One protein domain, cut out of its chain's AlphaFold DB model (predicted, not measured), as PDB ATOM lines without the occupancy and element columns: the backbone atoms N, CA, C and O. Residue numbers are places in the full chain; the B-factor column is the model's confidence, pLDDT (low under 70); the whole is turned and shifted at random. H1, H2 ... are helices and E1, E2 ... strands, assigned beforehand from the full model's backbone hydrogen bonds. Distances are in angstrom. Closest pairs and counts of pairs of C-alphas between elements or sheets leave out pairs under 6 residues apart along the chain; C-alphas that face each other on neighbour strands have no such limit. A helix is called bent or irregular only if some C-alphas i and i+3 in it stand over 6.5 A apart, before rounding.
ATOM      1  N   VAL A   2     -36.671   0.398  36.001       79.44
ATOM      2  CA  VAL A   2     -37.051   1.812  35.772       79.44
ATOM      3  C   VAL A   2     -38.336   1.890  34.944       79.44
ATOM      4  O   VAL A   2     -38.436   1.285  33.877       79.44
ATOM      5  N   ASN A   3     -39.316   2.641  35.437       77.19
ATOM      6  CA  ASN A   3     -40.612   2.868  34.810       77.19
ATOM      7  C   ASN A   3     -40.495   3.893  33.672       77.19
ATOM      8  O   ASN A   3     -40.977   5.020  33.766       77.19
ATOM      9  N   ALA A   4     -39.818   3.506  32.591       77.31
ATOM     10  CA  ALA A   4     -39.733   4.287  31.354       77.31
ATOM     11  C   ALA A   4     -40.869   3.954  30.363       77.31
ATOM     12  O   ALA A   4     -40.875   4.441  29.232       77.31
ATOM     13  N   PHE A   5     -41.817   3.106  30.770       76.00
ATOM     14  CA  PHE A   5     -42.879   2.609  29.906       76.00
ATOM     15  C   PHE A   5     -43.999   3.651  29.754       76.00
ATOM     16  O   PHE A   5     -44.410   4.279  30.738       76.00
ATOM     17  N   PRO A   6     -44.539   3.857  28.542       76.50
ATOM     18  CA  PRO A   6     -45.699   4.716  28.346       76.50
ATOM     19  C   PRO A   6     -46.910   4.188  29.124       76.50
ATOM     20  O   PRO A   6     -47.073   2.986  29.313       76.50
ATOM     21  N   ALA A   7     -47.811   5.087  29.537       73.19
ATOM     22  CA  ALA A   7     -48.937   4.764  30.428       73.19
ATOM     23  C   ALA A   7     -49.810   3.582  29.956       73.19
ATOM     24  O   ALA A   7     -50.379   2.871  30.778       73.19
ATOM     25  N   ARG A   8     -49.875   3.341  28.640       70.62
ATOM     26  CA  ARG A   8     -50.584   2.207  28.026       70.62
ATOM     27  C   ARG A   8     -50.021   0.840  28.442       70.62
ATOM     28  O   ARG A   8     -50.772  -0.115  28.595       70.62
ATOM     29  N   GLU A   9     -48.711   0.753  28.653       74.38
ATOM     30  CA  GLU A   9     -48.016  -0.490  28.992       74.38
ATOM     31  C   GLU A   9     -48.194  -0.842  30.472       74.38
ATOM     32  O   GLU A   9     -48.034  -1.999  30.840       74.38
ATOM     33  N   ARG A  10     -48.651   0.105  31.308       78.50
ATOM     34  CA  ARG A  10     -49.006  -0.172  32.707       78.50
ATOM     35  C   ARG A  10     -50.143  -1.180  32.817       78.50
ATOM     36  O   ARG A  10     -50.038  -2.117  33.585       78.50
ATOM     37  N   VAL A  11     -51.177  -1.050  31.980       78.31
ATOM     38  CA  VAL A  11     -52.309  -1.996  31.955       78.31
ATOM     39  C   VAL A  11     -51.853  -3.395  31.540       78.31
ATOM     40  O   VAL A  11     -52.356  -4.388  32.055       78.31
ATOM     41  N   PHE A  12     -50.902  -3.478  30.607       79.38
ATOM     42  CA  PHE A  12     -50.313  -4.748  30.196       79.38
ATOM     43  C   PHE A  12     -49.485  -5.371  31.324       79.38
ATOM     44  O   PHE A  12     -49.663  -6.548  31.621       79.38
ATOM     45  N   ILE A  13     -48.636  -4.574  31.976       81.31
ATOM     46  CA  ILE A  13     -47.812  -5.012  33.105       81.31
ATOM     47  C   ILE A  13     -48.696  -5.495  34.259       81.31
ATOM     48  O   ILE A  13     -48.466  -6.594  34.744       81.31
ATOM     49  N   THR A  14     -49.759  -4.769  34.611       82.19
ATOM     50  CA  THR A  14     -50.716  -5.195  35.643       82.19
ATOM     51  C   THR A  14     -51.379  -6.522  35.298       82.19
ATOM     52  O   THR A  14     -51.368  -7.441  36.109       82.19
ATOM     53  N   LYS A  15     -51.881  -6.682  34.068       81.94
ATOM     54  CA  LYS A  15     -52.492  -7.948  33.627       81.94
ATOM     55  C   LYS A  15     -51.506  -9.117  33.622       81.94
ATOM     56  O   LYS A  15     -51.881 -10.234  33.963       81.94
ATOM     57  N   LEU A  16     -50.258  -8.876  33.223       82.12
ATOM     58  CA  LEU A  16     -49.215  -9.900  33.214       82.12
ATOM     59  C   LEU A  16     -48.837 -10.320  34.639       82.12
ATOM     60  O   LEU A  16     -48.727 -11.511  34.916       82.12
ATOM     61  N   THR A  17     -48.670  -9.347  35.534       82.94
ATOM     62  CA  THR A  17     -48.415  -9.564  36.960       82.94
ATOM     63  C   THR A  17     -49.559 -10.362  37.597       82.94
ATOM     64  O   THR A  17     -49.296 -11.329  38.308       82.94
ATOM     65  N   GLU A  18     -50.818 -10.025  37.298       82.25
ATOM     66  CA  GLU A  18     -52.000 -10.769  37.758       82.25
ATOM     67  C   GLU A  18     -52.017 -12.220  37.244       82.25
ATOM     68  O   GLU A  18     -52.227 -13.143  38.031       82.25
ATOM     69  N   ASP A  19     -51.754 -12.432  35.948       81.44
ATOM     70  CA  ASP A  19     -51.708 -13.763  35.319       81.44
ATOM     71  C   ASP A  19     -50.573 -14.644  35.885       81.44
ATOM     72  O   ASP A  19     -50.705 -15.868  35.928       81.44
ATOM     73  N   LEU A  20     -49.458 -14.037  36.307       80.31
ATOM     74  CA  LEU A  20     -48.326 -14.717  36.950       80.31
ATOM     75  C   LEU A  20     -48.452 -14.784  38.480       80.31
ATOM     76  O   LEU A  20     -47.544 -15.287  39.141       80.31
ATOM     77  N   HIS A  21     -49.560 -14.294  39.044       77.50
ATOM     78  CA  HIS A  21     -49.794 -14.211  40.487       77.50
ATOM     79  C   HIS A  21     -48.670 -13.493  41.255       77.50
ATOM     80  O   HIS A  21     -48.303 -13.882  42.364       77.50
ATOM     81  N   LEU A  22     -48.122 -12.432  40.668       80.94
ATOM     82  CA  LEU A  22     -47.123 -11.566  41.288       80.94
ATOM     83  C   LEU A  22     -47.805 -10.376  41.984       80.94
ATOM     84  O   LEU A  22     -48.960 -10.047  41.722       80.94
ATOM     85  N   SER A  23     -47.087  -9.720  42.891       78.44
ATOM     86  CA  SER A  23     -47.494  -8.435  43.472       78.44
ATOM     87  C   SER A  23     -46.699  -7.306  42.826       78.44
ATOM     88  O   SER A  23     -45.478  -7.412  42.700       78.44
ATOM     89  N   GLU A  24     -47.377  -6.243  42.392       81.94
ATOM     90  CA  GLU A  24     -46.738  -5.077  41.772       81.94
ATOM     91  C   GLU A  24     -46.787  -3.832  42.654       81.94
ATOM     92  O   GLU A  24     -47.802  -3.523  43.280       81.94
ATOM     93  N   THR A  25     -45.687  -3.080  42.651       79.69
ATOM     94  CA  THR A  25     -45.592  -1.744  43.242       79.69
ATOM     95  C   THR A  25     -45.040  -0.757  42.208       79.69
ATOM     96  O   THR A  25     -44.098  -1.054  41.471       79.69
ATOM     97  N   TRP A  26     -45.670   0.420  42.130       77.94
ATOM     98  CA  TRP A  26     -45.370   1.491  41.159       77.94
ATOM     99  C   TRP A  26     -44.819   2.773  41.808       77.94
ATOM    100  O   TRP A  26     -44.584   3.768  41.116       77.94
ATOM    101  N   ASP A  27     -44.699   2.767  43.135       74.50
ATOM    102  CA  ASP A  27     -44.396   3.936  43.974       74.50
ATOM    103  C   ASP A  27     -42.995   3.849  44.604       74.50
ATOM    104  O   ASP A  27     -42.676   4.535  45.569       74.50
ATOM    105  N   GLU A  28     -42.149   2.958  44.080       75.50
ATOM    106  CA  GLU A  28     -40.755   2.844  44.498       75.50
ATOM    107  C   GLU A  28     -39.892   3.778  43.639       75.50
ATOM    108  O   GLU A  28     -40.081   3.866  42.427       75.50
ATOM    109  N   PHE A  29     -38.948   4.483  44.260       80.19
ATOM    110  CA  PHE A  29     -38.012   5.387  43.589       80.19
ATOM    111  C   PHE A  29     -36.580   4.957  43.908       80.19
ATOM    112  O   PHE A  29     -36.308   4.492  45.017       80.19
ATOM    113  N   ASP A  30     -35.672   5.072  42.938       82.75
ATOM    114  CA  ASP A  30     -34.247   4.824  43.175       82.75
ATOM    115  C   ASP A  30     -33.538   6.030  43.819       82.75
ATOM    116  O   ASP A  30     -34.119   7.092  44.036       82.75
ATOM    117  N   GLU A  31     -32.246   5.865  44.116       81.25
ATOM    118  CA  GLU A  31     -31.383   6.921  44.669       81.25
ATOM    119  C   GLU A  31     -31.257   8.154  43.748       81.25
ATOM    120  O   GLU A  31     -30.830   9.219  44.193       81.25
ATOM    121  N   GLU A  32     -31.644   8.027  42.476       81.81
ATOM    122  CA  GLU A  32     -31.633   9.082  41.460       81.81
ATOM    123  C   GLU A  32     -33.045   9.664  41.203       81.81
ATOM    124  O   GLU A  32     -33.242  10.368  40.211       81.81
ATOM    125  N   ASP A  33     -34.015   9.393  42.092       79.19
ATOM    126  CA  ASP A  33     -35.422   9.834  42.023       79.19
ATOM    127  C   ASP A  33     -36.173   9.351  40.766       79.19
ATOM    128  O   ASP A  33     -37.110   9.978  40.263       79.19
ATOM    129  N   ARG A  34     -35.772   8.204  40.209       78.75
ATOM    130  CA  ARG A  34     -36.465   7.590  39.072       78.75
ATOM    131  C   ARG A  34     -37.511   6.606  39.569       78.75
ATOM    132  O   ARG A  34     -37.210   5.727  40.370       78.75
ATOM    133  N   ASN A  35     -38.724   6.707  39.024       79.00
ATOM    134  CA  ASN A  35     -39.812   5.773  39.315       79.00
ATOM    135  C   ASN A  35     -39.429   4.345  38.885       79.00
ATOM    136  O   ASN A  35     -38.948   4.126  37.766       79.00
ATOM    137  N   LEU A  36     -39.673   3.381  39.765       81.31
ATOM    138  CA  LEU A  36     -39.429   1.963  39.585       81.31
ATOM    139  C   LEU A  36     -40.746   1.177  39.589       81.31
ATOM    140  O   LEU A  36     -41.662   1.427  40.369       81.31
ATOM    141  N   VAL A  37     -40.791   0.162  38.733       80.50
ATOM    142  CA  VAL A  37     -41.738  -0.950  38.793       80.50
ATOM    143  C   VAL A  37     -41.039  -2.122  39.464       80.50
ATOM    144  O   VAL A  37     -39.975  -2.558  38.992       80.50
ATOM    145  N   THR A  38     -41.639  -2.641  40.529       79.00
ATOM    146  CA  THR A  38     -41.126  -3.800  41.265       79.00
ATOM    147  C   THR A  38     -42.183  -4.897  41.287       79.00
ATOM    148  O   THR A  38     -43.354  -4.640  41.562       79.00
ATOM    149  N   TRP A  39     -41.768  -6.124  40.963       81.06
ATOM    150  CA  TRP A  39     -42.595  -7.329  41.033       81.06
ATOM    151  C   TRP A  39     -42.075  -8.211  42.160       81.06
ATOM    152  O   TRP A  39     -40.865  -8.429  42.257       81.06
ATOM    153  N   ARG A  40     -42.965  -8.719  43.011       74.88
ATOM    154  CA  ARG A  40     -42.594  -9.602  44.124       74.88
ATOM    155  C   ARG A  40     -43.474 -10.844  44.151       74.88
ATOM    156  O   ARG A  40     -44.687 -10.753  43.952       74.88
ATOM    157  N   PHE A  41     -42.868 -11.996  44.426       76.62
ATOM    158  CA  PHE A  41     -43.599 -13.241  44.634       76.62
ATOM    159  C   PHE A  41     -44.339 -13.196  45.979       76.62
ATOM    160  O   PHE A  41     -43.726 -12.828  46.981       76.62
ATOM    161  N   PRO A  42     -45.613 -13.616  46.051       67.44
ATOM    162  CA  PRO A  42     -46.374 -13.618  47.302       67.44
ATOM    163  C   PRO A  42     -45.734 -14.462  48.418       67.44
ATOM    164  O   PRO A  42     -45.876 -14.132  49.589       67.44
ATOM    165  N   ARG A  43     -44.997 -15.525  48.061       53.88
ATOM    166  CA  ARG A  43     -44.297 -16.415  49.008       53.88
ATOM    167  C   ARG A  43     -43.038 -15.789  49.624       53.88
ATOM    168  O   ARG A  43     -42.625 -16.206  50.693       53.88
ATOM    169  N   ALA A  44     -42.473 -14.750  49.007       52.03
ATOM    170  CA  ALA A  44     -41.313 -14.033  49.547       52.03
ATOM    171  C   ALA A  44     -41.672 -13.085  50.712       52.03
ATOM    172  O   ALA A  44     -40.812 -12.366  51.204       52.03
ATOM    173  N   LEU A  45     -42.945 -13.040  51.124       46.38
ATOM    174  CA  LEU A  45     -43.430 -12.201  52.222       46.38
ATOM    175  C   LEU A  45     -43.330 -12.900  53.592       46.38
ATOM    176  O   LEU A  45     -43.510 -12.242  54.610       46.38
ATOM    177  N   GLU A  46     -43.030 -14.204  53.637       44.66
ATOM    178  CA  GLU A  46     -42.773 -14.925  54.899       44.66
ATOM    179  C   GLU A  46     -41.328 -14.770  55.404       44.66
ATOM    180  O   GLU A  46     -41.066 -15.037  56.574       44.66
ATOM    181  N   GLU A  47     -40.408 -14.275  54.574       46.19
ATOM    182  CA  GLU A  47     -39.059 -13.897  54.999       46.19
ATOM    183  C   GLU A  47     -38.988 -12.372  55.145       46.19
ATOM    184  O   GLU A  47     -38.713 -11.629  54.201       46.19
ATOM    185  N   GLU A  70     -43.002 -28.144  36.613       60.88
ATOM    186  CA  GLU A  70     -44.398 -27.693  36.606       60.88
ATOM    187  C   GLU A  70     -44.493 -26.163  36.658       60.88
ATOM    188  O   GLU A  70     -45.287 -25.564  35.922       60.88
ATOM    189  N   SER A  71     -43.637 -25.527  37.460       68.31
ATOM    190  CA  SER A  71     -43.543 -24.068  37.567       68.31
ATOM    191  C   SER A  71     -43.116 -23.434  36.239       68.31
ATOM    192  O   SER A  71     -43.774 -22.514  35.742       68.31
ATOM    193  N   LYS A  72     -42.087 -23.988  35.584       74.56
ATOM    194  CA  LYS A  72     -41.663 -23.581  34.232       74.56
ATOM    195  C   LYS A  72     -42.775 -23.829  33.212       74.56
ATOM    196  O   LYS A  72     -43.064 -22.952  32.400       74.56
ATOM    197  N   ALA A  73     -43.483 -24.957  33.294       75.19
ATOM    198  CA  ALA A  73     -44.615 -25.253  32.415       75.19
ATOM    199  C   ALA A  73     -45.821 -24.314  32.631       75.19
ATOM    200  O   ALA A  73     -46.581 -24.048  31.694       75.19
ATOM    201  N   ALA A  74     -46.042 -23.813  33.848       76.50
ATOM    202  CA  ALA A  74     -47.067 -22.814  34.139       76.50
ATOM    203  C   ALA A  74     -46.720 -21.460  33.507       76.50
ATOM    204  O   ALA A  74     -47.545 -20.901  32.780       76.50
ATOM    205  N   VAL A  75     -45.482 -20.994  33.687       76.69
ATOM    206  CA  VAL A  75     -44.985 -19.760  33.059       76.69
ATOM    207  C   VAL A  75     -45.029 -19.874  31.534       76.69
ATOM    208  O   VAL A  75     -45.553 -18.983  30.867       76.69
ATOM    209  N   ASP A  76     -44.605 -21.004  30.967       78.56
ATOM    210  CA  ASP A  76     -44.657 -21.257  29.524       78.56
ATOM    211  C   ASP A  76     -46.079 -21.205  28.956       78.56
ATOM    212  O   ASP A  76     -46.281 -20.756  27.828       78.56
ATOM    213  N   ARG A  77     -47.091 -21.663  29.706       80.00
ATOM    214  CA  ARG A  77     -48.498 -21.558  29.282       80.00
ATOM    215  C   ARG A  77     -48.946 -20.101  29.200       80.00
ATOM    216  O   ARG A  77     -49.632 -19.736  28.243       80.00
ATOM    217  N   VAL A  78     -48.546 -19.282  30.170       77.88
ATOM    218  CA  VAL A  78     -48.837 -17.844  30.186       77.88
ATOM    219  C   VAL A  78     -48.094 -17.146  29.045       77.88
ATOM    220  O   VAL A  78     -48.714 -16.441  28.254       77.88
ATOM    221  N   LEU A  79     -46.802 -17.418  28.859       79.38
ATOM    222  CA  LEU A  79     -46.016 -16.836  27.767       79.38
ATOM    223  C   LEU A  79     -46.559 -17.227  26.384       79.38
ATOM    224  O   LEU A  79     -46.724 -16.358  25.531       79.38
ATOM    225  N   LYS A  80     -46.955 -18.491  26.174       81.56
ATOM    226  CA  LYS A  80     -47.597 -18.948  24.924       81.56
ATOM    227  C   LYS A  80     -48.939 -18.262  24.651       81.56
ATOM    228  O   LYS A  80     -49.300 -18.055  23.491       81.56
ATOM    229  N   LYS A  81     -49.697 -17.901  25.696       76.94
ATOM    230  CA  LYS A  81     -50.932 -17.105  25.564       76.94
ATOM    231  C   LYS A  81     -50.611 -15.713  25.015       76.94
ATOM    232  O   LYS A  81     -51.318 -15.261  24.118       76.94
ATOM    233  N   TYR A  82     -49.542 -15.080  25.496       70.75
ATOM    234  CA  TYR A  82     -49.115 -13.757  25.035       70.75
ATOM    235  C   TYR A  82     -48.399 -13.776  23.675       70.75
ATOM    236  O   TYR A  82     -48.565 -12.838  22.907       70.75
ATOM    237  N   GLU A  83     -47.702 -14.858  23.314       73.44
ATOM    238  CA  GLU A  83     -47.123 -15.045  21.972       73.44
ATOM    239  C   GLU A  83     -48.206 -15.119  20.883       73.44
ATOM    240  O   GLU A  83     -48.038 -14.615  19.773       73.44
ATOM    241  N   LYS A  84     -49.347 -15.741  21.203       70.50
ATOM    242  CA  LYS A  84     -50.479 -15.903  20.281       70.50
ATOM    243  C   LYS A  84     -51.486 -14.750  20.345       70.50
ATOM    244  O   LYS A  84     -52.357 -14.662  19.476       70.50
ATOM    245  N   ALA A  85     -51.420 -13.906  21.373       64.19
ATOM    246  CA  ALA A  85     -52.356 -12.809  21.539       64.19
ATOM    247  C   ALA A  85     -52.151 -11.788  20.404       64.19
ATOM    248  O   ALA A  85     -51.046 -11.267  20.250       64.19
ATOM    249  N   PRO A  86     -53.181 -11.496  19.587       59.75
ATOM    250  CA  PRO A  86     -53.080 -10.413  18.625       59.75
ATOM    251  C   PRO A  86     -52.852  -9.111  19.394       59.75
ATOM    252  O   PRO A  86     -53.597  -8.799  20.323       59.75
TER     253      PRO A  86
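This is residues 2 to 47 and 70 to 86 of the 126 residues of the protein "Predicted protein" of Laccaria bicolor (strain S238N-H82 / ATCC MYA-4686) (UniProt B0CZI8). A flat, loosely joined model: helix H1 runs alongside a two-stranded hairpin, E1 and E2, with H3 on the far side of H1 and tiny H2 at the end of E2. H3 comes after a cut and comes near H1 at one pair of C-alphas. The printed part has 63 residues, in the order H1, E1, E2, H2, H3, mixed in class, with one antiparallel sheet, E1 - E2. It is loose, with a radius of gyration of the C-alphas of 13.8 A and spans of 38 by 36 by 14 A.

Start with H1, residues 7 to 19; its closest C-alphas to E1, residues 23 to 29, are those of Thr 17 and Ser 23, 6.7 A apart. E1 forms a hairpin with E2, residues 35 to 40, antiparallel at 152 degrees; look for N 23 and O 40 at 2.8 A and N 36 and O 28 at 2.7 A. H2, residues 42 to 45, is apart from H1. H3, residues 70 to 84, is close to but not clearly touching H1, the closest C-alphas being those of Asp 19 and Val 78, 7.2 A apart. These two run opposite ways at a steep tilt of 37 degrees, only just beyond shallow. E1 and E2 are apart from H3. Every O i to N i+4 pair is within hydrogen-bond range in H3, 7 of 9 in H1; H2 is too short for one.

Find C-alpha 7 at (-48.937, 4.764, 30.428), where H1 begins its 19.4 A. H1 is neither bent nor irregular, but only just: C-alphas 8 and 11 are 6.0 A apart. E1 spans 16.8 A, E2 16.3 A and H2 5.9 A. H3 runs 21.0 A to C-alpha 84 at (-50.479, -15.903, 20.281).

The C-alphas farthest apart, of Glu 32 and Glu 70, are 39.2 A apart. Residues 48 to 69 are not printed, and C-alphas 47 and 70 are 23.6 A apart across the cut. The links H1 to E1, E1 to E2 and E2 to H2 are tight. Mean pLDDT of the printed part is 74.8; residues 42 to 47, 70 to 71 and 85 to 86 are under 70.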